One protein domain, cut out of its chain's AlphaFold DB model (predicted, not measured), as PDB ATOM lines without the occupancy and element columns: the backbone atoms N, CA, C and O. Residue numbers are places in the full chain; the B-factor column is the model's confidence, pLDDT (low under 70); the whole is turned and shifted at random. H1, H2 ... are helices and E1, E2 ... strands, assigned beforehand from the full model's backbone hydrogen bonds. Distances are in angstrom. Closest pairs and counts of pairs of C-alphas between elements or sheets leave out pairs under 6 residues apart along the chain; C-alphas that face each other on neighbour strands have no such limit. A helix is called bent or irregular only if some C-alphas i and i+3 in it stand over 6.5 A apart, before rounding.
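Overview. This is residues 151 to 244 of the 401 residues of an uncharacterized protein of Paenibacillus xylanexedens (UniProt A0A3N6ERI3). A strongly twisted sheet of five strands is built around one long, bent strand, E3, and the helix H2 lies over one face of it, running along E3. The hairpins E2-E3 and E3-E4 make one part of the sheet; E1, with E5 beyond it, joins beside the later residues of E3, and the short H1 sits at H2 and the start of E4. The printed part has 94 residues, with named elements in the order E1, E2, E3, E4, H1, H2, E5; the sheet is branched and its neighbour pairs are antiparallel. The class is mixed, helices and strands, with 45 residues, under half, in named elements. The whole is compact, with a radius of gyration of the C-alphas of 12.2 A and spans of 34 by 31 by 19 A.

Arrangement. E1, residues 151 to 154, has E3, residues 178 to 187, on one side and E5, residues 238 to 242, on the other. N 152 and O 185 are 2.8 A apart, and N 153 and O 239 are 2.9 A apart, both within hydrogen-bond range. E2, residues 171 to 175, and E3 form a hairpin, with N 180 and O 173 at 2.8 A. E3 bends by 69 degrees at residue 183; E2 and E1 lie on one side of it, beside residues 178 to 182 and 184 to 186. E4, residues 193 to 198, lies on the other side and forms a hairpin with E3, with N 181 and O 198 at 2.8 A. E2, E3 and E4 are a meander, each strand the antiparallel neighbour of the one before. H1, residues 206 to 209, and H2, residues 216 to 226, only just touch, with 3 pairs of C-alphas within 8 A, the closest being Leu 208 and Ala 223 at 6.9 A. H2 is on the sheet at a height of 7.9 A, over E3 and along the strands, at 12 degrees to E3 on the local plane. The closest C-alphas of H2 and E3 are those of Ala 216 and Tyr 186, 4.9 A. In H2 every O i to N i+4 pair is within hydrogen-bond range; H1 is too short for such a pair, and its one O i to N i+3 pair is not within range.

Along the chain. E1 begins at C-alpha 151, (104.391, 92.240, 122.102). E3 is 24.1 A long, E4 16.5 A, H2 15.0 A, E5 13.4 A, E2 13.3 A, E1 10.0 A and H1 5.1 A. E5 ends at C-alpha 242, (105.291, 90.139, 128.097).

Size, cuts and confidence. The C-alphas farthest apart, Asn 177 and Ser 244, are 35.0 A apart. The printed part has no cut. The links E1 to E2 and H2 to E5 are long. Mean pLDDT of the printed part is 75.3; residues 153 to 168, 232 to 239 and 243 to 244 are under 70.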
ATOM      1  N   VAL A 151     103.886  92.370 123.467       70.88
ATOM      2  CA  VAL A 151     104.391  92.240 122.102       70.88
ATOM      3  C   VAL A 151     103.701  91.051 121.450       70.88
ATOM      4  O   VAL A 151     103.561  89.996 122.064       70.88
ATOM      5  N   ILE A 152     103.280  91.197 120.199       71.06
ATOM      6  CA  ILE A 152     102.867  90.071 119.363       71.06
ATOM      7  C   ILE A 152     104.082  89.573 118.604       71.06
ATOM      8  O   ILE A 152     104.724  90.344 117.894       71.06
ATOM      9  N   VAL A 153     104.367  88.283 118.735       66.06
ATOM     10  CA  VAL A 153     105.467  87.586 118.059       66.06
ATOM     11  C   VAL A 153     104.953  86.295 117.406       66.06
ATOM     12  O   VAL A 153     103.875  85.815 117.765       66.06
ATOM     13  N   PRO A 154     105.681  85.691 116.453       56.84
ATOM     14  CA  PRO A 154     105.303  84.406 115.875       56.84
ATOM     15  C   PRO A 154     105.451  83.309 116.939       56.84
ATOM     16  O   PRO A 154     106.448  83.300 117.660       56.84
ATOM     17  N   SER A 155     104.533  82.335 117.018       55.28
ATOM     18  CA  SER A 155     104.522  81.321 118.101       55.28
ATOM     19  C   SER A 155     105.816  80.512 118.271       55.28
ATOM     20  O   SER A 155     106.101  79.984 119.344       55.28
ATOM     21  N   SER A 156     106.632  80.432 117.222       56.31
ATOM     22  CA  SER A 156     107.946  79.779 117.242       56.31
ATOM     23  C   SER A 156     109.075  80.602 117.880       56.31
ATOM     24  O   SER A 156     110.152  80.061 118.131       56.31
ATOM     25  N   VAL A 157     108.866  81.900 118.117       57.12
ATOM     26  CA  VAL A 157     109.876  82.824 118.638       57.12
ATOM     27  C   VAL A 157     109.396  83.344 119.986       57.12
ATOM     28  O   VAL A 157     108.610  84.277 120.075       57.12
ATOM     29  N   LYS A 158     109.902  82.752 121.069       53.09
ATOM     30  CA  LYS A 158     109.607  83.202 122.435       53.09
ATOM     31  C   LYS A 158     110.384  84.464 122.828       53.09
ATOM     32  O   LYS A 158     110.599  84.669 124.003       53.09
ATOM     33  N   THR A 159     110.863  85.297 121.912       51.91
ATOM     34  CA  THR A 159     111.582  86.547 122.241       51.91
ATOM     35  C   THR A 159     111.322  87.580 121.150       51.91
ATOM     36  O   THR A 159     111.308  87.213 119.981       51.91
ATOM     37  N   SER A 160     111.173  88.858 121.498       52.53
ATOM     38  CA  SER A 160     110.880  89.955 120.555       52.53
ATOM     39  C   SER A 160     112.005  90.274 119.553       52.53
ATOM     40  O   SER A 160     111.803  91.083 118.645       52.53
ATOM     41  N   ASN A 161     113.179  89.645 119.692       52.56
ATOM     42  CA  ASN A 161     114.337  89.913 118.847       52.56
ATOM     43  C   ASN A 161     114.070  89.547 117.377       52.56
ATOM     44  O   ASN A 161     113.691  88.403 117.104       52.56
ATOM     45  N   PRO A 162     114.323  90.469 116.425       48.22
ATOM     46  CA  PRO A 162     114.185  90.185 115.005       48.22
ATOM     47  C   PRO A 162     115.182  89.082 114.619       48.22
ATOM     48  O   PRO A 162     116.393  89.256 114.799       48.22
ATOM     49  N   PRO A 163     114.723  87.929 114.113       49.66
ATOM     50  CA  PRO A 163     115.621  86.980 113.489       49.66
ATOM     51  C   PRO A 163     116.036  87.493 112.102       49.66
ATOM     52  O   PRO A 163     115.318  88.268 111.475       49.66
ATOM     53  N   GLY A 164     117.204  87.057 111.618       53.94
ATOM     54  CA  GLY A 164     117.638  87.302 110.236       53.94
ATOM     55  C   GLY A 164     116.736  86.632 109.184       53.94
ATOM     56  O   GLY A 164     115.709  86.051 109.515       53.94
ATOM     57  N   GLU A 165     117.174  86.660 107.923       50.19
ATOM     58  CA  GLU A 165     116.440  86.384 106.661       50.19
ATOM     59  C   GLU A 165     115.673  85.045 106.515       50.19
ATOM     60  O   GLU A 165     115.139  84.758 105.450       50.19
ATOM     61  N   SER A 166     115.613  84.189 107.537       49.97
ATOM     62  CA  SER A 166     115.156  82.797 107.411       49.97
ATOM     63  C   SER A 166     114.299  82.287 108.575       49.97
ATOM     64  O   SER A 166     114.474  81.145 109.006       49.97
ATOM     65  N   LYS A 167     113.364  83.088 109.113       60.59
ATOM     66  CA  LYS A 167     112.426  82.596 110.141       60.59
ATOM     67  C   LYS A 167     111.009  83.146 110.013       60.59
ATOM     68  O   LYS A 167     110.793  84.226 109.487       60.59
ATOM     69  N   ASN A 168     110.099  82.342 110.560       66.88
ATOM     70  CA  ASN A 168     108.660  82.537 110.677       66.88
ATOM     71  C   ASN A 168     108.241  83.993 110.933       66.88
ATOM     72  O   ASN A 168     108.787  84.647 111.823       66.88
ATOM     73  N   ASP A 169     107.237  84.447 110.189       75.62
ATOM     74  CA  ASP A 169     106.703  85.811 110.209       75.62
ATOM     75  C   ASP A 169     105.241  85.841 110.711       75.62
ATOM     76  O   ASP A 169     104.627  84.803 110.973       75.62
ATOM     77  N   LEU A 170     104.687  87.040 110.886       76.44
ATOM     78  CA  LEU A 170     103.263  87.293 111.149       76.44
ATOM     79  C   LEU A 170     102.466  87.564 109.859       76.44
ATOM     80  O   LEU A 170     101.248  87.735 109.897       76.44
ATOM     81  N   GLY A 171     103.152  87.628 108.721       83.94
ATOM     82  CA  GLY A 171     102.611  87.930 107.406       83.94
ATOM     83  C   GLY A 171     103.511  88.866 106.604       83.94
ATOM     84  O   GLY A 171     104.499  89.414 107.096       83.94
ATOM     85  N   THR A 172     103.136  89.080 105.347       88.12
ATOM     86  CA  THR A 172     103.808  89.991 104.417       88.12
ATOM     87  C   THR A 172     102.867  91.064 103.890       88.12
ATOM     88  O   THR A 172     101.669  90.831 103.732       88.12
ATOM     89  N   PHE A 173     103.405  92.236 103.572       89.25
ATOM     90  CA  PHE A 173     102.678  93.302 102.893       89.25
ATOM     91  C   PHE A 173     103.567  94.012 101.869       89.25
ATOM     92  O   PHE A 173     104.793  94.028 101.984       89.25
ATOM     93  N   LEU A 174     102.938  94.610 100.855       88.56
ATOM     94  CA  LEU A 174     103.624  95.357  99.805       88.56
ATOM     95  C   LEU A 174     103.534  96.854 100.101       88.56
ATOM     96  O   LEU A 174     102.436  97.396 100.224       88.56
ATOM     97  N   ARG A 175     104.676  97.542 100.142       84.00
ATOM     98  CA  ARG A 175     104.732  99.000 100.282       84.00
ATOM     99  C   ARG A 175     105.863  99.566  99.439       84.00
ATOM    100  O   ARG A 175     106.960  99.022  99.436       84.00
ATOM    101  N   TRP A 176     105.591 100.634  98.689       83.75
ATOM    102  CA  TRP A 176     106.566 101.251  97.772       83.75
ATOM    103  C   TRP A 176     107.275 100.228  96.864       83.75
ATOM    104  O   TRP A 176     108.490 100.261  96.695       83.75
ATOM    105  N   ASN A 177     106.506  99.278  96.318       84.75
ATOM    106  CA  ASN A 177     106.993  98.160  95.496       84.75
ATOM    107  C   ASN A 177     108.017  97.228  96.177       84.75
ATOM    108  O   ASN A 177     108.642  96.414  95.504       84.75
ATOM    109  N   THR A 178     108.161  97.308  97.499       85.69
ATOM    110  CA  THR A 178     109.005  96.427  98.310       85.69
ATOM    111  C   THR A 178     108.116  95.539  99.177       85.69
ATOM    112  O   THR A 178     107.150  96.018  99.776       85.69
ATOM    113  N   ASN A 179     108.408  94.237  99.220       86.81
ATOM    114  CA  ASN A 179     107.731  93.317 100.132       86.81
ATOM    115  C   ASN A 179     108.387  93.396 101.507       86.81
ATOM    116  O   ASN A 179     109.600  93.228 101.630       86.81
ATOM    117  N   TYR A 180     107.562  93.616 102.518       87.25
ATOM    118  CA  TYR A 180     107.949  93.629 103.916       87.25
ATOM    119  C   TYR A 180     107.398  92.381 104.596       87.25
ATOM    120  O   TYR A 180     106.252  91.992 104.366       87.25
ATOM    121  N   LEU A 181     108.218  91.751 105.428       85.31
ATOM    122  CA  LEU A 181     107.824  90.695 106.357       85.31
ATOM    123  C   LEU A 181     107.607  91.329 107.727       85.31
ATOM    124  O   LEU A 181     108.497  92.027 108.207       85.31
ATOM    125  N   LEU A 182     106.451  91.104 108.345       84.25
ATOM    126  CA  LEU A 182     106.153  91.566 109.698       84.25
ATOM    127  C   LEU A 182     106.603  90.507 110.707       84.25
ATOM    128  O   LEU A 182     106.132  89.378 110.650       84.25
ATOM    129  N   TYR A 183     107.459  90.866 111.662       79.38
ATOM    130  CA  TYR A 183     107.900  89.936 112.712       79.38
ATOM    131  C   TYR A 183     107.215  90.174 114.033       79.38
ATOM    132  O   TYR A 183     106.874  89.223 114.727       79.38
ATOM    133  N   ASN A 184     107.056  91.434 114.415       78.56
ATOM    134  CA  ASN A 184     106.399  91.745 115.663       78.56
ATOM    135  C   ASN A 184     105.576  93.021 115.563       78.56
ATOM    136  O   ASN A 184     105.818  93.889 114.719       78.56
ATOM    137  N   THR A 185     104.590  93.097 116.441       81.19
ATOM    138  CA  THR A 185     103.758  94.277 116.632       81.19
ATOM    139  C   THR A 185     103.665  94.552 118.115       81.19
ATOM    140  O   THR A 185     103.332  93.658 118.890       81.19
ATOM    141  N   TYR A 186     103.951  95.779 118.514       81.50
ATOM    142  CA  TYR A 186     103.782  96.227 119.887       81.50
ATOM    143  C   TYR A 186     103.287  97.663 119.911       81.50
ATOM    144  O   TYR A 186     103.214  98.334 118.878       81.50
ATOM    145  N   VAL A 187     102.900  98.112 121.094       78.81
ATOM    146  CA  VAL A 187     102.480  99.483 121.337       78.81
ATOM    147  C   VAL A 187     103.509 100.120 122.262       78.81
ATOM    148  O   VAL A 187     104.021  99.471 123.170       78.81
ATOM    149  N   ASP A 188     103.894 101.362 121.997       79.56
ATOM    150  CA  ASP A 188     104.795 102.083 122.891       79.56
ATOM    151  C   ASP A 188     104.055 102.688 124.098       79.56
ATOM    152  O   ASP A 188     102.838 102.581 124.245       79.56
ATOM    153  N   ALA A 189     104.805 103.343 124.987       75.50
ATOM    154  CA  ALA A 189     104.252 103.969 126.188       75.50
ATOM    155  C   ALA A 189     103.219 105.080 125.896       75.50
ATOM    156  O   ALA A 189     102.489 105.473 126.802       75.50
ATOM    157  N   PHE A 190     103.153 105.580 124.657       80.50
ATOM    158  CA  PHE A 190     102.206 106.603 124.209       80.50
ATOM    159  C   PHE A 190     101.025 106.011 123.433       80.50
ATOM    160  O   PHE A 190     100.287 106.745 122.778       80.50
ATOM    161  N   GLY A 191     100.855 104.688 123.443       73.94
ATOM    162  CA  GLY A 191      99.773 104.053 122.705       73.94
ATOM    163  C   GLY A 191     100.033 103.960 121.198       73.94
ATOM    164  O   GLY A 191      99.138 103.534 120.471       73.94
ATOM    165  N   LYS A 192     101.218 104.326 120.685       84.88
ATOM    166  CA  LYS A 192     101.492 104.285 119.240       84.88
ATOM    167  C   LYS A 192     101.998 102.917 118.812       84.88
ATOM    168  O   LYS A 192     102.772 102.265 119.511       84.88
ATOM    169  N   ILE A 193     101.560 102.487 117.632       86.50
ATOM    170  CA  ILE A 193     101.971 101.208 117.060       86.50
ATOM    171  C   ILE A 193     103.437 101.232 116.627       86.50
ATOM    172  O   ILE A 193     103.909 102.169 115.983       86.50
ATOM    173  N   GLN A 194     104.137 100.149 116.929       86.00
ATOM    174  CA  GLN A 194     105.482  99.868 116.466       86.00
ATOM    175  C   GLN A 194     105.480  98.493 115.790       86.00
ATOM    176  O   GLN A 194     104.949  97.517 116.330       86.00
ATOM    177  N   LEU A 195     106.052  98.424 114.589       86.19
ATOM    178  CA  LEU A 195     106.167  97.193 113.812       86.19
ATOM    179  C   LEU A 195     107.642  96.941 113.524       86.19
ATOM    180  O   LEU A 195     108.326  97.830 113.018       86.19
ATOM    181  N   ASN A 196     108.129  95.730 113.789       83.88
ATOM    182  CA  ASN A 196     109.432  95.322 113.274       83.88
ATOM    183  C   ASN A 196     109.248  94.546 111.979       83.88
ATOM    184  O   ASN A 196     108.606  93.491 111.957       83.88
ATOM    185  N   THR A 197     109.857  95.061 110.914       84.69
ATOM    186  CA  THR A 197     109.780  94.483 109.577       84.69
ATOM    187  C   THR A 197     111.149  94.104 109.021       84.69
ATOM    188  O   THR A 197     112.177  94.623 109.462       84.69
ATOM    189  N   TYR A 198     111.164  93.227 108.017       80.94
ATOM    190  CA  TYR A 198     112.299  93.051 107.107       80.94
ATOM    191  C   TYR A 198     111.841  93.253 105.651       80.94
ATOM    192  O   TYR A 198     110.924  92.546 105.229       80.94
ATOM    193  N   PRO A 199     112.462  94.156 104.870       84.50
ATOM    194  CA  PRO A 199     113.462  95.146 105.285       84.50
ATOM    195  C   PRO A 199     112.966  96.066 106.412       84.50
ATOM    196  O   PRO A 199     111.765  96.175 106.654       84.50
ATOM    197  N   TYR A 200     113.885  96.688 107.149       81.44
ATOM    198  CA  TYR A 200     113.512  97.523 108.290       81.44
ATOM    199  C   TYR A 200     112.834  98.821 107.846       81.44
ATOM    200  O   TYR A 200     113.399  99.565 107.046       81.44
ATOM    201  N   ASP A 201     111.663  99.114 108.408       77.69
ATOM    202  CA  ASP A 201     110.932 100.362 108.207       77.69
ATOM    203  C   ASP A 201     110.319 100.822 109.538       77.69
ATOM    204  O   ASP A 201     109.951 100.006 110.381       77.69
ATOM    205  N   ARG A 202     110.248 102.138 109.742       72.69
ATOM    206  CA  ARG A 202     109.581 102.781 110.895       72.69
ATOM    207  C   ARG A 202     108.486 103.753 110.480       72.69
ATOM    208  O   ARG A 202     107.844 104.361 111.331       72.69
ATOM    209  N   SER A 203     108.327 103.985 109.186       74.12
ATOM    210  CA  SER A 203     107.390 104.969 108.676       74.12
ATOM    211  C   SER A 203     106.050 104.285 108.441       74.12
ATOM    212  O   SER A 203     105.952 103.410 107.598       74.12
ATOM    213  N   TRP A 204     104.997 104.664 109.151       76.50
ATOM    214  CA  TRP A 204     103.656 104.106 108.925       76.50
ATOM    215  C   TRP A 204     102.762 105.162 108.282       76.50
ATOM    216  O   TRP A 204     103.107 106.342 108.274       76.50
ATOM    217  N   SER A 205     101.647 104.754 107.673       74.19
ATOM    218  CA  SER A 205     100.651 105.730 107.214       74.19
ATOM    219  C   SER A 205     100.167 106.573 108.396       74.19
ATOM    220  O   SER A 205     100.138 106.081 109.523       74.19
ATOM    221  N   ASP A 206      99.726 107.807 108.146       72.88
ATOM    222  CA  ASP A 206      99.162 108.665 109.200       72.88
ATOM    223  C   ASP A 206      97.998 107.978 109.935       72.88
ATOM    224  O   ASP A 206      97.848 108.136 111.146       72.88
ATOM    225  N   ALA A 207      97.223 107.152 109.220       76.00
ATOM    226  CA  ALA A 207      96.136 106.344 109.775       76.00
ATOM    227  C   ALA A 207      96.612 105.330 110.835       76.00
ATOM    228  O   ALA A 207      95.925 105.112 111.831       76.00
ATOM    229  N   LEU A 208      97.797 104.737 110.649       81.25
ATOM    230  CA  LEU A 208      98.397 103.803 111.605       81.25
ATOM    231  C   LEU A 208      99.208 104.521 112.684       81.25
ATOM    232  O   LEU A 208      99.057 104.208 113.860       81.25
ATOM    233  N   GLY A 209     100.063 105.466 112.286       78.00
ATOM    234  CA  GLY A 209     101.060 106.093 113.154       78.00
ATOM    235  C   GLY A 209     100.497 107.116 114.141       78.00
ATOM    236  O   GLY A 209     101.068 107.286 115.214       78.00
ATOM    237  N   ASN A 210      99.375 107.772 113.823       80.94
ATOM    238  CA  ASN A 210      98.787 108.786 114.709       80.94
ATOM    239  C   ASN A 210      97.732 108.218 115.667       80.94
ATOM    240  O   ASN A 210      97.427 108.860 116.675       80.94
ATOM    241  N   LYS A 211      97.199 107.024 115.389       84.31
ATOM    242  CA  LYS A 211      96.179 106.372 116.215       84.31
ATOM    243  C   LYS A 211      96.791 105.803 117.498       84.31
ATOM    244  O   LYS A 211      97.882 105.239 117.476       84.31
ATOM    245  N   GLU A 212      96.082 105.974 118.609       83.56
ATOM    246  CA  GLU A 212      96.416 105.334 119.883       83.56
ATOM    247  C   GLU A 212      95.679 104.003 120.000       83.56
ATOM    248  O   GLU A 212      94.503 103.894 119.642       83.56
ATOM    249  N   TYR A 213      96.390 102.985 120.474       78.94
ATOM    250  CA  TYR A 213      95.883 101.633 120.634       78.94
ATOM    251  C   TYR A 213      95.936 101.222 122.106       78.94
ATOM    252  O   TYR A 213      96.969 101.406 122.753       78.94
ATOM    253  N   PRO A 214      94.867 100.603 122.634       71.25
ATOM    254  CA  PRO A 214      94.823 100.176 124.033       71.25
ATOM    255  C   PRO A 214      95.769  99.001 124.337       71.25
ATOM    256  O   PRO A 214      96.174  98.801 125.480       71.25
ATOM    257  N   ASN A 215      96.128  98.202 123.327       75.38
ATOM    258  CA  ASN A 215      97.054  97.075 123.449       75.38
ATOM    259  C   ASN A 215      97.590  96.634 122.072       75.38
ATOM    260  O   ASN A 215      97.149  97.105 121.017       75.38
ATOM    261  N   ALA A 216      98.508  95.665 122.088       77.56
ATOM    262  CA  ALA A 216      99.111  95.104 120.881       77.56
ATOM    263  C   ALA A 216      98.123  94.400 119.935       77.56
ATOM    264  O   ALA A 216      98.356  94.410 118.730       77.56
ATOM    265  N   PHE A 217      97.018  93.816 120.419       79.12
ATOM    266  CA  PHE A 217      96.038  93.149 119.550       79.12
ATOM    267  C   PHE A 217      95.252  94.142 118.704       79.12
ATOM    268  O   PHE A 217      95.122  93.939 117.497       79.12
ATOM    269  N   ALA A 218      94.771  95.224 119.318       77.62
ATOM    270  CA  ALA A 218      94.099  96.307 118.610       77.62
ATOM    271  C   ALA A 218      95.020  96.904 117.535       77.62
ATOM    272  O   ALA A 218      94.614  97.067 116.381       77.62
ATOM    273  N   ALA A 219      96.285  97.135 117.897       82.00
ATOM    274  CA  ALA A 219      97.315  97.614 116.984       82.00
ATOM    275  C   ALA A 219      97.567  96.633 115.827       82.00
ATOM    276  O   ALA A 219      97.521  97.023 114.663       82.00
ATOM    277  N   TYR A 220      97.751  95.345 116.124       83.56
ATOM    278  CA  TYR A 220      97.973  94.307 115.116       83.56
ATOM    279  C   TYR A 220      96.789  94.127 114.178       83.56
ATOM    280  O   TYR A 220      96.992  94.048 112.973       83.56
ATOM    281  N   LYS A 221      95.554  94.118 114.689       83.25
ATOM    282  CA  LYS A 221      94.358  94.030 113.844       83.25
ATOM    283  C   LYS A 221      94.273  95.221 112.889       83.25
ATOM    284  O   LYS A 221      94.031  95.024 111.701       83.25
ATOM    285  N   SER A 222      94.535  96.428 113.395       86.31
ATOM    286  CA  SER A 222      94.569  97.639 112.572       86.31
ATOM    287  C   SER A 222      95.684  97.577 111.527       86.31
ATOM    288  O   SER A 222      95.444  97.903 110.373       86.31
ATOM    289  N   ALA A 223      96.882  97.104 111.886       87.81
ATOM    290  CA  ALA A 223      97.978  96.914 110.935       87.81
ATOM    291  C   ALA A 223      97.648  95.865 109.869       87.81
ATOM    292  O   ALA A 223      97.930  96.077 108.693       87.81
ATOM    293  N   PHE A 224      97.025  94.753 110.264       87.06
ATOM    294  CA  PHE A 224      96.636  93.676 109.361       87.06
ATOM    295  C   PHE A 224      95.654  94.163 108.292       87.06
ATOM    296  O   PHE A 224      95.799  93.826 107.116       87.06
ATOM    297  N   GLU A 225      94.695  94.994 108.697       88.06
ATOM    298  CA  GLU A 225      93.700  95.605 107.819       88.06
ATOM    299  C   GLU A 225      94.309  96.700 106.928       88.06
ATOM    300  O   GLU A 225      94.253  96.601 105.700       88.06
ATOM    301  N   GLU A 226      94.962  97.698 107.526       88.62
ATOM    302  CA  GLU A 226      95.492  98.878 106.827       88.62
ATOM    303  C   GLU A 226      96.644  98.538 105.871       88.62
ATOM    304  O   GLU A 226      96.699  99.031 104.742       88.62
ATOM    305  N   LEU A 227      97.559  97.657 106.288       87.69
ATOM    306  CA  LEU A 227      98.681  97.221 105.449       87.69
ATOM    307  C   LEU A 227      98.301  96.069 104.514       87.69
ATOM    308  O   LEU A 227      99.114  95.676 103.678       87.69
ATOM    309  N   LYS A 228      97.076  95.533 104.620       88.88
ATOM    310  CA  LYS A 228      96.596  94.373 103.846       88.88
ATOM    311  C   LYS A 228      97.553  93.186 103.957       88.88
ATOM    312  O   LYS A 228      97.967  92.608 102.946       88.88
ATOM    313  N   ILE A 229      97.918  92.854 105.192       86.06
ATOM    314  CA  ILE A 229      98.873  91.787 105.489       86.06
ATOM    315  C   ILE A 229      98.317  90.453 104.980       86.06
ATOM    316  O   ILE A 229      97.157  90.106 105.198       86.06
ATOM    317  N   LYS A 230      99.159  89.697 104.275       87.44
ATOM    318  CA  LYS A 230      98.852  88.365 103.754       87.44
ATOM    319  C   LYS A 230      99.695  87.327 104.470       87.44
ATOM    320  O   LYS A 230     100.893  87.518 104.653       87.44
ATOM    321  N   LEU A 231      99.076  86.205 104.818       82.38
ATOM    322  CA  LEU A 231      99.798  85.061 105.363       82.38
ATOM    323  C   LEU A 231     100.595  84.369 104.246       82.38
ATOM    324  O   LEU A 231     100.101  84.184 103.132       82.38
ATOM    325  N   THR A 232     101.830  83.994 104.553       69.38
ATOM    326  CA  THR A 232     102.739  83.204 103.720       69.38
ATOM    327  C   THR A 232     102.831  81.774 104.265       69.38
ATOM    328  O   THR A 232     102.296  81.459 105.327       69.38
ATOM    329  N   TYR A 233     103.546  80.886 103.566       66.12
ATOM    330  CA  TYR A 233     103.850  79.544 104.086       66.12
ATOM    331  C   TYR A 233     104.767  79.568 105.326       66.12
ATOM    332  O   TYR A 233     104.881  78.559 106.016       66.12
ATOM    333  N   GLN A 234     105.431  80.701 105.584       66.62
ATOM    334  CA  GLN A 234     106.263  80.944 106.764       66.62
ATOM    335  C   GLN A 234     105.489  81.666 107.871       66.62
ATOM    336  O   GLN A 234     106.009  81.807 108.979       66.62
ATOM    337  N   SER A 235     104.260  82.124 107.606       67.56
ATOM    338  CA  SER A 235     103.471  82.807 108.618       67.56
ATOM    339  C   SER A 235     103.039  81.833 109.696       67.56
ATOM    340  O   SER A 235     102.408  80.805 109.438       67.56
ATOM    341  N   VAL A 236     103.366  82.181 110.930       66.31
ATOM    342  CA  VAL A 236     103.044  81.382 112.102       66.31
ATOM    343  C   VAL A 236     102.054  82.143 112.965       66.31
ATOM    344  O   VAL A 236     102.025  83.371 112.988       66.31
ATOM    345  N   LYS A 237     101.207  81.392 113.676       69.25
ATOM    346  CA  LYS A 237     100.175  81.954 114.544       69.25
ATOM    347  C   LYS A 237     100.785  83.013 115.486       69.25
ATOM    348  O   LYS A 237     101.768  82.693 116.161       69.25
ATOM    349  N   PRO A 238     100.207  84.227 115.567       69.88
ATOM    350  CA  PRO A 238     100.638  85.229 116.532       69.88
ATOM    351  C   PRO A 238     100.406  84.728 117.961       69.88
ATOM    352  O   PRO A 238      99.346  84.174 118.267       69.88
ATOM    353  N   ILE A 239     101.389  84.943 118.830       68.81
ATOM    354  CA  ILE A 239     101.262  84.816 120.284       68.81
ATOM    355  C   ILE A 239     101.582  86.154 120.936       68.81
ATOM    356  O   ILE A 239     102.366  86.943 120.410       68.81
ATOM    357  N   PHE A 240     100.985  86.387 122.095       74.81
ATOM    358  CA  PHE A 240     101.217  87.578 122.896       74.81
ATOM    359  C   PHE A 240     102.227  87.259 123.982       74.81
ATOM    360  O   PHE A 240     102.083  86.255 124.679       74.81
ATOM    361  N   VAL A 241     103.227  88.116 124.140       73.88
ATOM    362  CA  VAL A 241     104.264  87.955 125.154       73.88
ATOM    363  C   VAL A 241     104.450  89.230 125.969       73.88
ATOM    364  O   VAL A 241     104.351  90.336 125.442       73.88
ATOM    365  N   ASP A 242     104.722  89.077 127.263       72.25
ATOM    366  CA  ASP A 242     105.291  90.139 128.097       72.25
ATOM    367  C   ASP A 242     106.814  90.097 127.951       72.25
ATOM    368  O   ASP A 242     107.435  89.098 128.319       72.25
ATOM    369  N   ASP A 243     107.410  91.165 127.423       66.25
ATOM    370  CA  ASP A 243     108.868  91.298 127.304       66.25
ATOM    371  C   ASP A 243     109.454  92.301 128.314       66.25
ATOM    372  O   ASP A 243     110.659  92.540 128.349       66.25
ATOM    373  N   SER A 244     108.622  92.858 129.206       64.50
ATOM    374  CA  SER A 244     109.046  93.877 130.180       64.50
ATOM    375  C   SER A 244     110.082  93.376 131.195       64.50
ATOM    376  O   SER A 244     110.766  94.174 131.833       64.50
TER     377      SER A 244